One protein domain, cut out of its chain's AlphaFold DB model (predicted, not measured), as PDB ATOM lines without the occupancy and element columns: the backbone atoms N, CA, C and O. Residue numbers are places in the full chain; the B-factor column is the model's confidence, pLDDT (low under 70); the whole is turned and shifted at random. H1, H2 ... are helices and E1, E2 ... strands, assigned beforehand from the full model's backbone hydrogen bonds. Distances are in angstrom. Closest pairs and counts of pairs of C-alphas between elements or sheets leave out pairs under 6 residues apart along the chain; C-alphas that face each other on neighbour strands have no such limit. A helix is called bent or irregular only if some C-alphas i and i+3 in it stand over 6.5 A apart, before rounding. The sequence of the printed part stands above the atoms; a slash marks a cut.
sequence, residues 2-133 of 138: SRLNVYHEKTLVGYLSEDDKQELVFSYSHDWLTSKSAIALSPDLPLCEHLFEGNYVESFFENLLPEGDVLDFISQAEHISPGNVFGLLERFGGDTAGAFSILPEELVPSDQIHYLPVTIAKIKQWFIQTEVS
ATOM      1  N   SER A   2     -30.411  54.120  26.138       83.06
ATOM      2  CA  SER A   2     -29.949  53.780  27.483       83.06
ATOM      3  C   SER A   2     -30.585  52.455  27.889       83.06
ATOM      4  O   SER A   2     -31.710  52.153  27.482       83.06
ATOM      5  N   ARG A   3     -29.855  51.642  28.644       93.31
ATOM      6  CA  ARG A   3     -30.299  50.318  29.069       93.31
ATOM      7  C   ARG A   3     -29.736  50.027  30.452       93.31
ATOM      8  O   ARG A   3     -28.651  50.481  30.803       93.31
ATOM      9  N   LEU A   4     -30.506  49.289  31.231       95.31
ATOM     10  CA  LEU A   4     -30.178  48.858  32.578       95.31
ATOM     11  C   LEU A   4     -30.151  47.333  32.607       95.31
ATOM     12  O   LEU A   4     -30.966  46.654  31.978       95.31
ATOM     13  N   ASN A   5     -29.210  46.794  33.361       96.25
ATOM     14  CA  ASN A   5     -29.095  45.378  33.638       96.25
ATOM     15  C   ASN A   5     -29.933  45.032  34.866       96.25
ATOM     16  O   ASN A   5     -29.804  45.662  35.917       96.25
ATOM     17  N   VAL A   6     -30.754  43.993  34.741       95.25
ATOM     18  CA  VAL A   6     -31.523  43.433  35.851       95.25
ATOM     19  C   VAL A   6     -30.793  42.202  36.365       95.25
ATOM     20  O   VAL A   6     -30.541  41.259  35.615       95.25
ATOM     21  N   TYR A   7     -30.462  42.200  37.648       93.56
ATOM     22  CA  TYR A   7     -29.753  41.122  38.322       93.56
ATOM     23  C   TYR A   7     -30.633  40.454  39.362       93.56
ATOM     24  O   TYR A   7     -31.439  41.116  39.998       93.56
ATOM     25  N   HIS A   8     -30.418  39.160  39.575       91.50
ATOM     26  CA  HIS A   8     -30.858  38.440  40.764       91.50
ATOM     27  C   HIS A   8     -29.611  37.926  41.477       91.50
ATOM     28  O   HIS A   8     -28.852  37.128  40.911       91.50
ATOM     29  N   GLU A   9     -29.372  38.418  42.691       87.31
ATOM     30  CA  GLU A   9     -28.087  38.301  43.392       87.31
ATOM     31  C   GLU A   9     -26.913  38.801  42.524       87.31
ATOM     32  O   GLU A   9     -26.631  39.992  42.488       87.31
ATOM     33  N   LYS A  10     -26.232  37.903  41.801       88.50
ATOM     34  CA  LYS A  10     -25.103  38.212  40.898       88.50
ATOM     35  C   LYS A  10     -25.319  37.741  39.469       88.50
ATOM     36  O   LYS A  10     -24.421  37.861  38.639       88.50
ATOM     37  N   THR A  11     -26.473  37.148  39.191       92.56
ATOM     38  CA  THR A  11     -26.752  36.583  37.875       92.56
ATOM     39  C   THR A  11     -27.556  37.583  37.070       92.56
ATOM     40  O   THR A  11     -28.560  38.099  37.555       92.56
ATOM     41  N   LEU A  12     -27.106  37.859  35.849       95.69
ATOM     42  CA  LEU A  12     -27.807  38.739  34.924       95.69
ATOM     43  C   LEU A  12     -29.099  38.066  34.452       95.69
ATOM     44  O   LEU A  12     -29.064  37.099  33.690       95.69
ATOM     45  N   VAL A  13     -30.230  38.597  34.897       96.69
ATOM     46  CA  VAL A  13     -31.575  38.117  34.558       96.69
ATOM     47  C   VAL A  13     -31.979  38.608  33.179       96.69
ATOM     48  O   VAL A  13     -32.553  37.853  32.397       96.69
ATOM     49  N   GLY A  14     -31.675  39.864  32.863       97.00
ATOM     50  CA  GLY A  14     -32.130  40.483  31.631       97.00
ATOM     51  C   GLY A  14     -31.792  41.958  31.539       97.00
ATOM     52  O   GLY A  14     -30.963  42.475  32.289       97.00
ATOM     53  N   TYR A  15     -32.460  42.616  30.604       97.06
ATOM     54  CA  TYR A  15     -32.198  43.987  30.217       97.06
ATOM     55  C   TYR A  15     -33.498  44.780  30.188       97.06
ATOM     56  O   TYR A  15     -34.463  44.349  29.558       97.06
ATOM     57  N   LEU A  16     -33.486  45.938  30.840       96.56
ATOM     58  CA  LEU A  16     -34.538  46.945  30.793       96.56
ATOM     59  C   LEU A  16     -34.061  48.114  29.925       96.56
ATOM     60  O   LEU A  16     -32.946  48.598  30.100       96.56
ATOM     61  N   SER A  17     -34.886  48.587  29.003       95.19
ATOM     62  CA  SER A  17     -34.588  49.737  28.142       95.19
ATOM     63  C   SER A  17     -35.850  50.544  27.861       95.19
ATOM     64  O   SER A  17     -36.951  50.059  28.094       95.19
ATOM     65  N   GLU A  18     -35.682  51.739  27.310       92.81
ATOM     66  CA  GLU A  18     -36.769  52.515  26.708       92.81
ATOM     67  C   GLU A  18     -36.761  52.345  25.185       92.81
ATOM     68  O   GLU A  18     -35.690  52.330  24.560       92.81
ATOM     69  N   ASP A  19     -37.943  52.219  24.584       88.94
ATOM     70  CA  ASP A  19     -38.106  52.247  23.130       88.94
ATOM     71  C   ASP A  19     -38.114  53.688  22.565       88.94
ATOM     72  O   ASP A  19     -37.902  54.674  23.276       88.94
ATOM     73  N   ASP A  20     -38.371  53.838  21.261       86.19
ATOM     74  CA  ASP A  20     -38.420  55.152  20.598       86.19
ATOM     75  C   ASP A  20     -39.564  56.059  21.102       86.19
ATOM     76  O   ASP A  20     -39.567  57.263  20.825       86.19
ATOM     77  N   LYS A  21     -40.542  55.501  21.822       87.06
ATOM     78  CA  LYS A  21     -41.666  56.218  22.434       87.06
ATOM     79  C   LYS A  21     -41.475  56.460  23.931       87.06
ATOM     80  O   LYS A  21     -42.373  57.041  24.535       87.06
ATOM     81  N   GLN A  22     -40.323  56.088  24.493       85.62
ATOM     82  CA  GLN A  22     -40.042  56.138  25.932       85.62
ATOM     83  C   GLN A  22     -40.900  55.163  26.754       85.62
ATOM     84  O   GLN A  22     -41.099  55.370  27.948       85.62
ATOM     85  N   GLU A  23     -41.407  54.101  26.128       90.69
ATOM     86  CA  GLU A  23     -42.105  53.021  26.827       90.69
ATOM     87  C   GLU A  23     -41.074  52.002  27.334       90.69
ATOM     88  O   GLU A  23     -40.074  51.712  26.663       90.69
ATOM     89  N   LEU A  24     -41.300  51.458  28.534       94.25
ATOM     90  CA  LEU A  24     -40.398  50.465  29.111       94.25
ATOM     91  C   LEU A  24     -40.504  49.125  28.382       94.25
ATOM     92  O   LEU A  24     -41.584  48.569  28.168       94.25
ATOM     93  N   VAL A  25     -39.336  48.567  28.089       96.31
ATOM     94  CA  VAL A  25     -39.168  47.307  27.380       96.31
ATOM     95  C   VAL A  25     -38.205  46.415  28.144       96.31
ATOM     96  O   VAL A  25     -37.113  46.840  28.525       96.31
ATOM     97  N   PHE A  26     -38.583  45.152  28.329       97.50
ATOM     98  CA  PHE A  26     -37.771  44.169  29.037       97.50
ATOM     99  C   PHE A  26     -37.492  42.925  28.189       97.50
ATOM    100  O   PHE A  26     -38.354  42.428  27.466       97.50
ATOM    101  N   SER A  27     -36.286  42.376  28.312       97.62
ATOM    102  CA  SER A  27     -35.925  41.074  27.742       97.62
ATOM    103  C   SER A  27     -35.099  40.257  28.723       97.62
ATOM    104  O   SER A  27     -34.198  40.782  29.376       97.62
ATOM    105  N   TYR A  28     -35.365  38.955  28.800       98.12
ATOM    106  CA  TYR A  28     -34.507  38.045  29.548       98.12
ATOM    107  C   TYR A  28     -33.176  37.815  28.830       98.12
ATOM    108  O   TYR A  28     -33.103  37.777  27.601       98.12
ATOM    109  N   SER A  29     -32.115  37.600  29.604       97.56
ATOM    110  CA  SER A  29     -30.846  37.130  29.065       97.56
ATOM    111  C   SER A  29     -30.969  35.654  28.666       97.56
ATOM    112  O   SER A  29     -31.646  34.860  29.325       97.56
ATOM    113  N   HIS A  30     -30.293  35.262  27.585       96.62
ATOM    114  CA  HIS A  30     -30.286  33.865  27.143       96.62
ATOM    115  C   HIS A  30     -29.706  32.925  28.219       96.62
ATOM    116  O   HIS A  30     -30.228  31.833  28.462       96.62
ATOM    117  N   ASP A  31     -28.667  33.379  28.920       96.25
ATOM    118  CA  ASP A  31     -28.037  32.630  30.008       96.25
ATOM    119  C   ASP A  31     -28.998  32.424  31.187       96.25
ATOM    120  O   ASP A  31     -28.998  31.358  31.806       96.25
ATOM    121  N   TRP A  32     -29.866  33.400  31.480       96.94
ATOM    122  CA  TRP A  32     -30.899  33.232  32.496       96.94
ATOM    123  C   TRP A  32     -31.948  32.218  32.063       96.94
ATOM    124  O   TRP A  32     -32.238  31.299  32.818       96.94
ATOM    125  N   LEU A  33     -32.464  32.314  30.836       96.88
ATOM    126  CA  LEU A  33     -33.497  31.397  30.330       96.88
ATOM    127  C   LEU A  33     -33.044  29.931  30.294       96.88
ATOM    128  O   LEU A  33     -33.865  29.023  30.419       96.88
ATOM    129  N   THR A  34     -31.745  29.691  30.135       95.81
ATOM    130  CA  THR A  34     -31.156  28.344  30.116       95.81
ATOM    131  C   THR A  34     -30.664  27.873  31.490       95.81
ATOM    132  O   THR A  34     -30.290  26.706  31.656       95.81
ATOM    133  N   SER A  35     -30.696  28.744  32.502       95.31
ATOM    134  CA  SER A  35     -30.270  28.432  33.863       95.31
ATOM    135  C   SER A  35     -31.283  27.549  34.593       95.31
ATOM    136  O   SER A  35     -32.492  27.749  34.537       95.31
ATOM    137  N   LYS A  36     -30.784  26.598  35.388       92.69
ATOM    138  CA  LYS A  36     -31.632  25.785  36.281       92.69
ATOM    139  C   LYS A  36     -32.200  26.576  37.458       92.69
ATOM    140  O   LYS A  36     -33.153  26.117  38.080       92.69
ATOM    141  N   SER A  37     -31.594  27.717  37.774       90.31
ATOM    142  CA  SER A  37     -32.018  28.603  38.860       90.31
ATOM    143  C   SER A  37     -32.912  29.742  38.369       90.31
ATOM    144  O   SER A  37     -33.213  30.645  39.143       90.31
ATOM    145  N   ALA A  38     -33.310  29.718  37.093       94.25
ATOM    146  CA  ALA A  38     -34.126  30.760  36.501       94.25
ATOM    147  C   ALA A  38     -35.488  30.852  37.191       94.25
ATOM    148  O   ALA A  38     -36.217  29.864  37.305       94.25
ATOM    149  N   ILE A  39     -35.841  32.065  37.600       94.12
ATOM    150  CA  ILE A  39     -37.176  32.419  38.074       94.12
ATOM    151  C   ILE A  39     -37.718  33.566  37.227       94.12
ATOM    152  O   ILE A  39     -36.956  34.417  36.759       94.12
ATOM    153  N   ALA A  40     -39.032  33.559  37.006       95.06
ATOM    154  CA  ALA A  40     -39.722  34.668  36.362       95.06
ATOM    155  C   ALA A  40     -39.726  35.898  37.286       95.06
ATOM    156  O   ALA A  40     -39.818  35.731  38.505       95.06
ATOM    157  N   LEU A  41     -39.664  37.112  36.725       93.12
ATOM    158  CA  LEU A  41     -39.808  38.350  37.506       93.12
ATOM    159  C   LEU A  41     -41.198  38.433  38.147       93.12
ATOM    160  O   LEU A  41     -41.326  38.778  39.319       93.12
ATOM    161  N   SER A  42     -42.238  38.077  37.394       92.75
ATOM    162  CA  SER A  42     -43.623  38.043  37.861       92.75
ATOM    163  C   SER A  42     -44.446  37.031  37.048       92.75
ATOM    164  O   SER A  42     -43.976  36.552  36.012       92.75
ATOM    165  N   PRO A  43     -45.677  36.691  37.475       92.50
ATOM    166  CA  PRO A  43     -46.582  35.862  36.675       92.50
ATOM    167  C   PRO A  43     -46.875  36.431  35.277       92.50
ATOM    168  O   PRO A  43     -47.046  35.655  34.339       92.50
ATOM    169  N   ASP A  44     -46.892  37.760  35.141       94.38
ATOM    170  CA  ASP A  44     -47.153  38.465  33.879       94.38
ATOM    171  C   ASP A  44     -45.894  38.646  33.014       94.38
ATOM    172  O   ASP A  44     -45.988  38.944  31.825       94.38
ATOM    173  N   LEU A  45     -44.712  38.403  33.588       95.25
ATOM    174  CA  LEU A  45     -43.420  38.396  32.902       95.25
ATOM    175  C   LEU A  45     -42.797  36.989  32.975       95.25
ATOM    176  O   LEU A  45     -41.755  36.813  33.612       95.25
ATOM    177  N   PRO A  46     -43.413  35.948  32.375       96.81
ATOM    178  CA  PRO A  46     -42.914  34.576  32.448       96.81
ATOM    179  C   PRO A  46     -41.571  34.408  31.724       96.81
ATOM    180  O   PRO A  46     -41.249  35.154  30.808       96.81
ATOM    181  N   LEU A  47     -40.800  33.377  32.083       97.06
ATOM    182  CA  LEU A  47     -39.539  33.046  31.405       97.06
ATOM    183  C   LEU A  47     -39.783  32.730  29.921       97.06
ATOM    184  O   LEU A  47     -40.315  31.671  29.579       97.06
ATOM    185  N   CYS A  48     -39.398  33.651  29.041       95.38
ATOM    186  CA  CYS A  48     -39.568  33.526  27.599       95.38
ATOM    187  C   CYS A  48     -38.502  34.331  26.841       95.38
ATOM    188  O   CYS A  48     -38.008  35.332  27.352       95.38
ATOM    189  N   GLU A  49     -38.181  33.919  25.610       94.56
ATOM    190  CA  GLU A  49     -37.243  34.633  24.721       94.56
ATOM    191  C   GLU A  49     -37.835  35.903  24.088       94.56
ATOM    192  O   GLU A  49     -37.109  36.680  23.475       94.56
ATOM    193  N   HIS A  50     -39.147  36.119  24.208       93.56
ATOM    194  CA  HIS A  50     -39.800  37.286  23.623       93.56
ATOM    195  C   HIS A  50     -39.503  38.564  24.415       93.56
ATOM    196  O   HIS A  50     -39.268  38.542  25.623       93.56
ATOM    197  N   LEU A  51     -39.556  39.682  23.697       95.19
ATOM    198  CA  LEU A  51     -39.546  41.021  24.263       95.19
ATOM    199  C   LEU A  51     -40.870  41.274  25.000       95.19
ATOM    200  O   LEU A  51     -41.939  40.963  24.469       95.19
ATOM    201  N   PHE A  52     -40.794  41.840  26.199       96.50
ATOM    202  CA  PHE A  52     -41.944  42.303  26.966       96.50
ATOM    203  C   PHE A  52     -42.064  43.819  26.841       96.50
ATOM    204  O   PHE A  52     -41.063  44.528  26.942       96.50
ATOM    205  N   GLU A  53     -43.289  44.300  26.659       94.38
ATOM    206  CA  GLU A  53     -43.617  45.716  26.485       94.38
ATOM    207  C   GLU A  53     -44.965  46.052  27.141       94.38
ATOM    208  O   GLU A  53     -45.773  45.165  27.449       94.38
ATOM    209  N   GLY A  54     -45.204  47.347  27.339       90.56
ATOM    210  CA  GLY A  54     -46.458  47.888  27.855       90.56
ATOM    211  C   GLY A  54     -46.638  47.728  29.364       90.56
ATOM    212  O   GLY A  54     -45.697  47.476  30.118       90.56
ATOM    213  N   ASN A  55     -47.893  47.855  29.802       91.00
ATOM    214  CA  ASN A  55     -48.248  48.079  31.207       91.00
ATOM    215  C   ASN A  55     -47.691  47.036  32.188       91.00
ATOM    216  O   ASN A  55     -47.430  47.374  33.333       91.00
ATOM    217  N   TYR A  56     -47.513  45.774  31.783       92.69
ATOM    218  CA  TYR A  56     -46.973  44.749  32.687       92.69
ATOM    219  C   TYR A  56     -45.504  44.991  33.042       92.69
ATOM    220  O   TYR A  56     -45.102  44.740  34.178       92.69
ATOM    221  N   VAL A  57     -44.714  45.488  32.085       95.25
ATOM    222  CA  VAL A  57     -43.321  45.879  32.323       95.25
ATOM    223  C   VAL A  57     -43.309  47.106  33.220       95.25
ATOM    224  O   VAL A  57     -42.697  47.066  34.285       95.25
ATOM    225  N   GLU A  58     -44.050  48.148  32.842       92.88
ATOM    226  CA  GLU A  58     -44.142  49.385  33.621       92.88
ATOM    227  C   GLU A  58     -44.548  49.118  35.068       92.88
ATOM    228  O   GLU A  58     -43.789  49.426  35.980       92.88
ATOM    229  N   SER A  59     -45.671  48.432  35.285       92.12
ATOM    230  CA  SER A  59     -46.170  48.145  36.631       92.12
ATOM    231  C   SER A  59     -45.196  47.303  37.452       92.12
ATOM    232  O   SER A  59     -45.094  47.495  38.661       92.12
ATOM    233  N   PHE A  60     -44.468  46.357  36.848       92.88
ATOM    234  CA  PHE A  60     -43.474  45.589  37.600       92.88
ATOM    235  C   PHE A  60     -42.328  46.486  38.082       92.88
ATOM    236  O   PHE A  60     -41.961  46.429  39.255       92.88
ATOM    237  N   PHE A  61     -41.774  47.305  37.190       92.06
ATOM    238  CA  PHE A  61     -40.594  48.117  37.479       92.06
ATOM    239  C   PHE A  61     -40.915  49.360  38.321       92.06
ATOM    240  O   PHE A  61     -40.108  49.732  39.171       92.06
ATOM    241  N   GLU A  62     -42.104  49.943  38.174       89.88
ATOM    242  CA  GLU A  62     -42.620  50.994  39.061       89.88
ATOM    243  C   GLU A  62     -42.726  50.520  40.510       89.88
ATOM    244  O   GLU A  62     -42.329  51.241  41.418       89.88
ATOM    245  N   ASN A  63     -43.176  49.282  40.733       89.00
ATOM    246  CA  ASN A  63     -43.295  48.705  42.077       89.00
ATOM    247  C   ASN A  63     -41.943  48.472  42.778       89.00
ATOM    248  O   ASN A  63     -41.919  48.096  43.949       89.00
ATOM    249  N   LEU A  64     -40.818  48.651  42.078       87.31
ATOM    250  CA  LEU A  64     -39.483  48.607  42.678       87.31
ATOM    251  C   LEU A  64     -39.010  49.979  43.160       87.31
ATOM    252  O   LEU A  64     -38.033  50.055  43.911       87.31
ATOM    253  N   LEU A  65     -39.677  51.049  42.729       85.81
ATOM    254  CA  LEU A  65     -39.390  52.391  43.197       85.81
ATOM    255  C   LEU A  65     -39.889  52.573  44.638       85.81
ATOM    256  O   LEU A  65     -40.872  51.957  45.050       85.81
ATOM    257  N   PRO A  66     -39.223  53.430  45.428       78.00
ATOM    258  CA  PRO A  66     -39.754  53.835  46.720       78.00
ATOM    259  C   PRO A  66     -41.092  54.565  46.549       78.00
ATOM    260  O   PRO A  66     -41.339  55.207  45.533       78.00
ATOM    261  N   GLU A  67     -41.940  54.505  47.573       81.06
ATOM    262  CA  GLU A  67     -43.251  55.161  47.580       81.06
ATOM    263  C   GLU A  67     -43.251  56.453  48.422       81.06
ATOM    264  O   GLU A  67     -42.404  56.663  49.297       81.06
ATOM    265  N   GLY A  68     -44.255  57.306  48.187       81.56
ATOM    266  CA  GLY A  68     -44.557  58.487  49.004       81.56
ATOM    267  C   GLY A  68     -43.449  59.544  49.018       81.56
ATOM    268  O   GLY A  68     -42.758  59.752  48.023       81.56
ATOM    269  N   ASP A  69     -43.259  60.190  50.173       78.94
ATOM    270  CA  ASP A  69     -42.333  61.320  50.347       78.94
ATOM    271  C   ASP A  69     -40.882  61.006  49.924       78.94
ATOM    272  O   ASP A  69     -40.121  61.910  49.571       78.94
ATOM    273  N   VAL A  70     -40.477  59.729  49.946       78.44
ATOM    274  CA  VAL A  70     -39.138  59.298  49.514       78.44
ATOM    275  C   VAL A  70     -38.972  59.456  48.003       78.44
ATOM    276  O   VAL A  70     -37.933  59.944  47.555       78.44
ATOM    277  N   LEU A  71     -39.992  59.091  47.222       82.06
ATOM    278  CA  LEU A  71     -39.984  59.244  45.768       82.06
ATOM    279  C   LEU A  71     -39.946  60.718  45.366       82.06
ATOM    280  O   LEU A  71     -39.183  61.098  44.476       82.06
ATOM    281  N   ASP A  72     -40.728  61.548  46.056       81.00
ATOM    282  CA  ASP A  72     -40.771  62.993  45.827       81.00
ATOM    283  C   ASP A  72     -39.424  63.647  46.138       81.00
ATOM    284  O   ASP A  72     -38.922  64.456  45.353       81.00
ATOM    285  N   PHE A  73     -38.809  63.269  47.262       79.56
ATOM    286  CA  PHE A  73     -37.484  63.746  47.641       79.56
ATOM    287  C   PHE A  73     -36.430  63.382  46.590       79.56
ATOM    288  O   PHE A  73     -35.663  64.244  46.161       79.56
ATOM    289  N   ILE A  74     -36.418  62.123  46.150       79.00
ATOM    290  CA  ILE A  74     -35.497  61.616  45.128       79.00
ATOM    291  C   ILE A  74     -35.676  62.363  43.802       79.00
ATOM    292  O   ILE A  74     -34.704  62.848  43.221       79.00
ATOM    293  N   SER A  75     -36.922  62.488  43.352       82.00
ATOM    294  CA  SER A  75     -37.276  63.148  42.095       82.00
ATOM    295  C   SER A  75     -36.805  64.605  42.088       82.00
ATOM    296  O   SER A  75     -36.205  65.073  41.117       82.00
ATOM    297  N   GLN A  76     -36.999  65.318  43.204       81.69
ATOM    298  CA  GLN A  76     -36.520  66.692  43.366       81.69
ATOM    299  C   GLN A  76     -34.993  66.786  43.440       81.69
ATOM    300  O   GLN A  76     -34.418  67.672  42.808       81.69
ATOM    301  N   ALA A  77     -34.341  65.898  44.197       79.38
ATOM    302  CA  ALA A  77     -32.893  65.910  44.393       79.38
ATOM    303  C   ALA A  77     -32.121  65.626  43.094       79.38
ATOM    304  O   ALA A  77     -31.096  66.256  42.842       79.38
ATOM    305  N   GLU A  78     -32.633  64.717  42.263       80.69
ATOM    306  CA  GLU A  78     -31.997  64.310  41.004       80.69
ATOM    307  C   GLU A  78     -32.542  65.051  39.773       80.69
ATOM    308  O   GLU A  78     -32.058  64.839  38.663       80.69
ATOM    309  N   HIS A  79     -33.525  65.941  39.950       84.69
ATOM    310  CA  HIS A  79     -34.226  66.637  38.863       84.69
ATOM    311  C   HIS A  79     -34.857  65.686  37.828       84.69
ATOM    312  O   HIS A  79     -34.889  65.982  36.630       84.69
ATOM    313  N   ILE A  80     -35.387  64.553  38.293       85.00
ATOM    314  CA  ILE A  80     -36.060  63.542  37.472       85.00
ATOM    315  C   ILE A  80     -37.567  63.641  37.717       85.00
ATOM    316  O   ILE A  80     -38.013  63.834  38.844       85.00
ATOM    317  N   SER A  81     -38.367  63.544  36.655       84.56
ATOM    318  CA  SER A  81     -39.827  63.508  36.794       84.56
ATOM    319  C   SER A  81     -40.252  62.245  37.555       84.56
ATOM    320  O   SER A  81     -39.770  61.172  37.195       84.56
ATOM    321  N   PRO A  82     -41.205  62.316  38.503       78.31
ATOM    322  CA  PRO A  82     -41.739  61.132  39.183       78.31
ATOM    323  C   PRO A  82     -42.303  60.066  38.231       78.31
ATOM    324  O   PRO A  82     -42.311  58.890  38.559       78.31
ATOM    325  N   GLY A  83     -42.761  60.473  37.040       83.81
ATOM    326  CA  GLY A  83     -43.238  59.553  36.001       83.81
ATOM    327  C   GLY A  83     -42.140  58.978  35.098       83.81
ATOM    328  O   GLY A  83     -42.443  58.177  34.224       83.81
ATOM    329  N   ASN A  84     -40.877  59.391  35.254       87.88
ATOM    330  CA  ASN A  84     -39.756  58.829  34.499       87.88
ATOM    331  C   ASN A  84     -39.158  57.643  35.267       87.88
ATOM    332  O   ASN A  84     -38.121  57.756  35.924       87.88
ATOM    333  N   VAL A  85     -39.841  56.505  35.175       90.00
ATOM    334  CA  VAL A  85     -39.495  55.266  35.882       90.00
ATOM    335  C   VAL A  85     -38.085  54.798  35.530       90.00
ATOM    336  O   VAL A  85     -37.312  54.455  36.423       90.00
ATOM    337  N   PHE A  86     -37.718  54.838  34.245       91.56
ATOM    338  CA  PHE A  86     -36.386  54.444  33.789       91.56
ATOM    339  C   PHE A  86     -35.290  55.290  34.445       91.56
ATOM    340  O   PHE A  86     -34.354  54.752  35.033       91.56
ATOM    341  N   GLY A  87     -35.426  56.618  34.387       89.56
ATOM    342  CA  GLY A  87     -34.460  57.546  34.971       89.56
ATOM    343  C   GLY A  87     -34.344  57.388  36.486       89.56
ATOM    344  O   GLY A  87     -33.244  57.436  37.034       89.56
ATOM    345  N   LEU A  88     -35.459  57.143  37.177       88.94
ATOM    346  CA  LEU A  88     -35.449  56.886  38.618       88.94
ATOM    347  C   LEU A  88     -34.718  55.577  38.956       88.94
ATOM    348  O   LEU A  88     -33.885  55.555  39.867       88.94
ATOM    349  N   LEU A  89     -34.962  54.506  38.193       89.56
ATOM    350  CA  LEU A  89     -34.272  53.222  38.359       89.56
ATOM    351  C   LEU A  89     -32.783  53.304  38.022       89.56
ATOM    352  O   LEU A  89     -31.979  52.667  38.692       89.56
ATOM    353  N   GLU A  90     -32.380  54.113  37.044       88.44
ATOM    354  CA  GLU A  90     -30.961  54.325  36.735       88.44
ATOM    355  C   GLU A  90     -30.191  54.911  37.935       88.44
ATOM    356  O   GLU A  90     -29.018  54.591  38.142       88.44
ATOM    357  N   ARG A  91     -30.847  55.743  38.758       83.19
ATOM    358  CA  ARG A  91     -30.222  56.388  39.925       83.19
ATOM    359  C   ARG A  91     -30.334  55.573  41.213       83.19
ATOM    360  O   ARG A  91     -29.386  55.581  41.997       83.19
ATOM    361  N   PHE A  92     -31.450  54.873  41.434       78.12
ATOM    362  CA  PHE A  92     -31.751  54.201  42.714       78.12
ATOM    363  C   PHE A  92     -31.947  52.688  42.619       78.12
ATOM    364  O   PHE A  92     -32.032  52.023  43.650       78.12
ATOM    365  N   GLY A  93     -31.955  52.117  41.415       69.81
ATOM    366  CA  GLY A  93     -32.246  50.703  41.164       69.81
ATOM    367  C   GLY A  93     -31.294  49.704  41.836       69.81
ATOM    368  O   GLY A  93     -31.579  48.509  41.874       69.81
ATOM    369  N   GLY A  94     -30.170  50.171  42.386       68.69
ATOM    370  CA  GLY A  94     -29.220  49.343  43.127       68.69
ATOM    371  C   GLY A  94     -29.690  48.908  44.521       68.69
ATOM    372  O   GLY A  94     -29.155  47.929  45.033       68.69
ATOM    373  N   ASP A  95     -30.671  49.595  45.118       67.88
ATOM    374  CA  ASP A  95     -31.233  49.287  46.448       67.88
ATOM    375  C   ASP A  95     -32.766  49.226  46.375       67.88
ATOM    376  O   ASP A  95     -33.489  50.055  46.928       67.88
ATOM    377  N   THR A  96     -33.271  48.276  45.590       66.31
ATOM    378  CA  THR A  96     -34.709  48.072  45.394       66.31
ATOM    379  C   THR A  96     -35.277  47.085  46.403       66.31
ATOM    380  O   THR A  96     -34.632  46.107  46.788       66.31
ATOM    381  N   ALA A  97     -36.535  47.294  46.793       62.06
ATOM    382  CA  ALA A  97     -37.266  46.326  47.596       62.06
ATOM    383  C   ALA A  97     -37.482  45.037  46.782       62.06
ATOM    384  O   ALA A  97     -38.266  45.010  45.838       62.06
ATOM    385  N   GLY A  98     -36.782  43.955  47.128       68.88
ATOM    386  CA  GLY A  98     -36.960  42.657  46.474       68.88
ATOM    387  C   GLY A  98     -35.666  41.869  46.297       68.88
ATOM    388  O   GLY A  98     -34.662  42.128  46.950       68.88
ATOM    389  N   ALA A  99     -35.720  40.862  45.422       79.69
ATOM    390  CA  ALA A  99     -34.587  39.987  45.106       79.69
ATOM    391  C   ALA A  99     -33.809  40.421  43.850       79.69
ATOM    392  O   ALA A  99     -32.819  39.784  43.482       79.69
ATOM    393  N   PHE A 100     -34.276  41.477  43.181       88.75
ATOM    394  CA  PHE A 100     -33.676  41.990  41.959       88.75
ATOM    395  C   PHE A 100     -32.955  43.308  42.215       88.75
ATOM    396  O   PHE A 100     -33.348  44.052  43.106       88.75
ATOM    397  N   SER A 101     -31.923  43.587  41.425       89.50
ATOM    398  CA  SER A 101     -31.221  44.872  41.398       89.50
ATOM    399  C   SER A 101     -31.144  45.369  39.964       89.50
ATOM    400  O   SER A 101     -30.880  44.585  39.050       89.50
ATOM    401  N   ILE A 102     -31.357  46.662  39.764       92.44
ATOM    402  CA  ILE A 102     -31.352  47.319  38.462       92.44
ATOM    403  C   ILE A 102     -30.168  48.272  38.429       92.44
ATOM    404  O   ILE A 102     -30.076  49.200  39.227       92.44
ATOM    405  N   LEU A 103     -29.227  48.008  37.533       91.75
ATOM    406  CA  LEU A 103     -27.951  48.710  37.494       91.75
ATOM    407  C   LEU A 103     -27.651  49.205  36.076       91.75
ATOM    408  O   LEU A 103     -27.968  48.500  35.117       91.75
ATOM    409  N   PRO A 104     -26.989  50.363  35.919       91.75
ATOM    410  CA  PRO A 104     -26.337  50.745  34.669       91.75
ATOM    411  C   PRO A 104     -25.461  49.623  34.101       91.75
ATOM    412  O   PRO A 104     -24.929  48.802  34.854       91.75
ATOM    413  N   GLU A 105     -25.286  49.585  32.780       90.62
ATOM    414  CA  GLU A 105     -24.553  48.502  32.110       90.62
ATOM    415  C   GLU A 105     -23.108  48.342  32.591       90.62
ATOM    416  O   GLU A 105     -22.553  47.241  32.577       90.62
ATOM    417  N   GLU A 106     -22.503  49.440  33.033       87.81
ATOM    418  CA  GLU A 106     -21.129  49.504  33.516       87.81
ATOM    419  C   GLU A 106     -20.975  48.974  34.948       87.81
ATOM    420  O   GLU A 106     -19.849  48.806  35.426       87.81
ATOM    421  N   LEU A 107     -22.089  48.726  35.643       87.31
ATOM    422  CA  LEU A 107     -22.119  48.285  37.028       87.31
ATOM    423  C   LEU A 107     -22.582  46.828  37.148       87.31
ATOM    424  O   LEU A 107     -23.425  46.317  36.407       87.31
ATOM    425  N   VAL A 108     -22.011  46.151  38.141       87.69
ATOM    426  CA  VAL A 108     -22.360  44.784  38.533       87.69
ATOM    427  C   VAL A 108     -22.636  44.750  40.035       87.69
ATOM    428  O   VAL A 108     -22.053  45.556  40.770       87.69
ATOM    429  N   PRO A 109     -23.479  43.823  40.520       86.31
ATOM    430  CA  PRO A 109     -23.700  43.659  41.950       86.31
ATOM    431  C   PRO A 109     -22.378  43.399  42.681       86.31
ATOM    432  O   PRO A 109     -21.589  42.539  42.286       86.31
ATOM    433  N   SER A 110     -22.132  44.158  43.748       80.94
ATOM    434  CA  SER A 110     -20.924  44.040  44.567       80.94
ATOM    435  C   SER A 110     -21.211  43.272  45.854       80.94
ATOM    436  O   SER A 110     -22.205  43.525  46.525       80.94
ATOM    437  N   ASP A 111     -20.292  42.387  46.243       68.44
ATOM    438  CA  ASP A 111     -20.295  41.725  47.558       68.44
ATOM    439  C   ASP A 111     -19.809  42.623  48.697       68.44
ATOM    440  O   ASP A 111     -19.840  42.232  49.867       68.44
ATOM    441  N   GLN A 112     -19.271  43.798  48.371       66.12
ATOM    442  CA  GLN A 112     -18.722  44.694  49.374       66.12
ATOM    443  C   GLN A 112     -19.859  45.393  50.110       66.12
ATOM    444  O   GLN A 112     -20.292  46.486  49.756       66.12
ATOM    445  N   ILE A 113     -20.330  44.740  51.168       62.00
ATOM    446  CA  ILE A 113     -21.283  45.323  52.098       62.00
ATOM    447  C   ILE A 113     -20.566  46.434  52.870       62.00
ATOM    448  O   ILE A 113     -19.709  46.181  53.722       62.00
ATOM    449  N   HIS A 114     -20.915  47.680  52.570       65.06
ATOM    450  CA  HIS A 114     -20.403  48.850  53.268       65.06
ATOM    451  C   HIS A 114     -21.447  49.367  54.255       65.06
ATOM    452  O   HIS A 114     -22.358  50.108  53.896       65.06
ATOM    453  N   TYR A 115     -21.292  49.006  55.528       71.88
ATOM    454  CA  TYR A 115     -22.057  49.636  56.599       71.88
ATOM    455  C   TYR A 115     -21.379  50.937  57.024       71.88
ATOM    456  O   TYR A 115     -20.211  50.943  57.413       71.88
ATOM    457  N   LEU A 116     -22.129  52.038  57.006       74.12
ATOM    458  CA  LEU A 116     -21.710  53.275  57.653       74.12
ATOM    459  C   LEU A 116     -22.134  53.217  59.127       74.12
ATOM    460  O   LEU A 116     -23.336  53.271  59.407       74.12
ATOM    461  N   PRO A 117     -21.198  53.095  60.092       79.25
ATOM    462  CA  PRO A 117     -21.565  53.089  61.500       79.25
ATOM    463  C   PRO A 117     -22.200  54.432  61.858       79.25
ATOM    464  O   PRO A 117     -21.570  55.487  61.768       79.25
ATOM    465  N   VAL A 118     -23.461  54.387  62.280       82.38
ATOM    466  CA  VAL A 118     -24.226  55.571  62.663       82.38
ATOM    467  C   VAL A 118     -24.496  55.555  64.164       82.38
ATOM    468  O   VAL A 118     -24.862  54.535  64.746       82.38
ATOM    469  N   THR A 119     -24.296  56.694  64.828       88.88
ATOM    470  CA  THR A 119     -24.618  56.831  66.252       88.88
ATOM    471  C   THR A 119     -26.091  57.188  66.439       88.88
ATOM    472  O   THR A 119     -26.693  57.861  65.603       88.88
ATOM    473  N   ILE A 120     -26.668  56.829  67.590       85.88
ATOM    474  CA  ILE A 120     -28.047  57.207  67.950       85.88
ATOM    475  C   ILE A 120     -28.239  58.733  67.907       85.88
ATOM    476  O   ILE A 120     -29.298  59.212  67.515       85.88
ATOM    477  N   ALA A 121     -27.216  59.513  68.275       85.81
ATOM    478  CA  ALA A 121     -27.263  60.973  68.187       85.81
ATOM    479  C   ALA A 121     -27.395  61.463  66.735       85.81
ATOM    480  O   ALA A 121     -28.187  62.363  66.465       85.81
ATOM    481  N   LYS A 122     -26.666  60.841  65.800       82.56
ATOM    482  CA  LYS A 122     -26.738  61.144  64.365       82.56
ATOM    483  C   LYS A 122     -28.103  60.758  63.778       82.56
ATOM    484  O   LYS A 122     -28.681  61.559  63.056       82.56
ATOM    485  N   ILE A 123     -28.654  59.602  64.167       79.94
ATOM    486  CA  ILE A 123     -30.015  59.187  63.774       79.94
ATOM    487  C   ILE A 123     -31.048  60.213  64.259       79.94
ATOM    488  O   ILE A 123     -31.863  60.685  63.473       79.94
ATOM    489  N   LYS A 124     -30.989  60.617  65.537       81.31
ATOM    490  CA  LYS A 124     -31.893  61.644  66.087       81.31
ATOM    491  C   LYS A 124     -31.797  62.966  65.323       81.31
ATOM    492  O   LYS A 124     -32.817  63.602  65.098       81.31
ATOM    493  N   GLN A 125     -30.594  63.367  64.909       77.12
ATOM    494  CA  GLN A 125     -30.395  64.584  64.123       77.12
ATOM    495  C   GLN A 125     -31.080  64.512  62.750       77.12
ATOM    496  O   GLN A 125     -31.664  65.509  62.336       77.12
ATOM    497  N   TRP A 126     -31.042  63.360  62.070       77.06
ATOM    498  CA  TRP A 126     -31.747  63.177  60.797       77.06
ATOM    499  C   TRP A 126     -33.258  63.347  60.958       77.06
ATOM    500  O   TRP A 126     -33.842  64.151  60.245       77.06
ATOM    501  N   PHE A 127     -33.868  62.703  61.959       70.88
ATOM    502  CA  PHE A 127     -35.313  62.826  62.206       70.88
ATOM    503  C   PHE A 127     -35.752  64.251  62.584       70.88
ATOM    504  O   PHE A 127     -36.804  64.700  62.141       70.88
ATOM    505  N   ILE A 128     -34.933  64.993  63.343       71.31
ATOM    506  CA  ILE A 128     -35.228  66.397  63.692       71.31
ATOM    507  C   ILE A 128     -35.171  67.304  62.451       71.31
ATOM    508  O   ILE A 128     -35.937  68.259  62.349       71.31
ATOM    509  N   GLN A 129     -34.275  67.030  61.498       57.22
ATOM    510  CA  GLN A 129     -34.184  67.811  60.259       57.22
ATOM    511  C   GLN A 129     -35.374  67.562  59.322       57.22
ATOM    512  O   GLN A 129     -35.788  68.487  58.625       57.22
ATOM    513  N   THR A 130     -35.967  66.366  59.356       53.91
ATOM    514  CA  THR A 130     -37.145  66.026  58.547       53.91
ATOM    515  C   THR A 130     -38.410  66.770  59.006       53.91
ATOM    516  O   THR A 130     -39.166  67.247  58.165       53.91
ATOM    517  N   GLU A 131     -38.615  66.968  60.318       50.12
ATOM    518  CA  GLU A 131     -39.784  67.704  60.850       50.12
ATOM    519  C   GLU A 131     -39.738  69.221  60.578       50.12
ATOM    520  O   GLU A 131     -40.778  69.860  60.428       50.12
ATOM    521  N   VAL A 132     -38.548  69.825  60.481       46.31
ATOM    522  CA  VAL A 132     -38.414  71.284  60.286       46.31
ATOM    523  C   VAL A 132     -38.587  71.692  58.817       46.31
ATOM    524  O   VAL A 132     -38.993  72.821  58.542       46.31
ATOM    525  N   SER A 133     -38.358  70.781  57.863       42.19
ATOM    526  CA  SER A 133     -38.507  71.097  56.436       42.19
ATOM    527  C   SER A 133     -39.970  71.120  55.967       42.19
ATOM    528  O   SER A 133     -40.284  71.882  55.058       42.19
TER     529      SER A 133
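This is residues 2 to 133 of the 138 residues of the protein "Couple_hipA domain-containing protein" of Methylococcaceae bacterium CS2 (UniProt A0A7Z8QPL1). A strongly twisted sheet of four strands has two helices, H4 and H2, over one face, with H3 beyond H4 on the side away from the sheet and the short H1 beside the strands. Residues 112 to 133, which end in H5, stick out from this body as a free tail. The 132 printed residues hold, in chain order, E1, E2, E3, H1, H2, H3, H4, E4 and H5; the class is mixed, helices and strands. The sheet's order is E3 E2 E1 E4, antiparallel throughout. The whole is only just compact, close to loose, with a radius of gyration of the C-alphas of 16.9 A and spans of 51 by 34 by 27 A, only just elongated.

The sheet holds E1, residues 3 to 8, 16.7 A long from C-alpha 3 at (-30.299, 50.318, 29.069); E2, residues 11 to 18, 21.9 A; E3, residues 24 to 28; and E4, residues 100 to 104. The helices are H1, residues 30 to 34; H2, residues 55 to 62; H3, residues 69 to 78, 14.3 A; H4, residues 85 to 95, 14.7 A; and H5, residues 120 to 133, 20.9 A, ending at C-alpha 133 at (-38.507, 71.097, 56.436). H4 is irregular: C-alphas 91 and 94 are 7.8 A apart.

E1, E2 and E3 form a meander, each strand the antiparallel neighbour of the one before, in two hairpins. N 6 and O 14 of E1 and E2 are 2.9 A apart, N 25 and O 17 of E3 and E2 2.8 A, and N 5 and O 103 of E1 and E4 2.7 A, within hydrogen-bond range. Residues 25 to 26 of E3 also pair, antiparallel, with residues 52 to 53. H4 is over E1 and E4, slantwise to the strands at 34 degrees to E1 on the local plane, with a height over the sheet of 8.3 A; its closest C-alphas to E4 are those of Gly 93 and Ile 102, 4.4 A. H2, on the same face, runs across E3 at 89 degrees on the local plane; the closest C-alphas are those of Leu 24 and Glu 58, 6.0 A. H2 and H4 only just touch, with 3 pairs of C-alphas within 8 A, the closest those of Glu 62 and Val 85, 6.2 A. H3 is close to H4 but not clearly touching, with the C-alphas of Ser 75 and Leu 88 7.4 A apart. H1 is over none of the strands; its closest C-alphas to E2 are those of Val 13 and Trp 32, 5.3 A. In H1, H2 and H3 every O i to N i+4 pair is within hydrogen-bond range; in H4 5 of 7 are, in H5 8 of 10.

The C-alphas farthest apart, those of Thr 34 and Val 132, are 53.0 A apart. Without residues 112 to 133, the body spans 41 by 35 by 24 A. The links H1 to H2 and E4 to H5 are long, and the printed part has no cut. The pLDDT is under 70 at residues 93 to 98, 111 to 114 and 129 to 133.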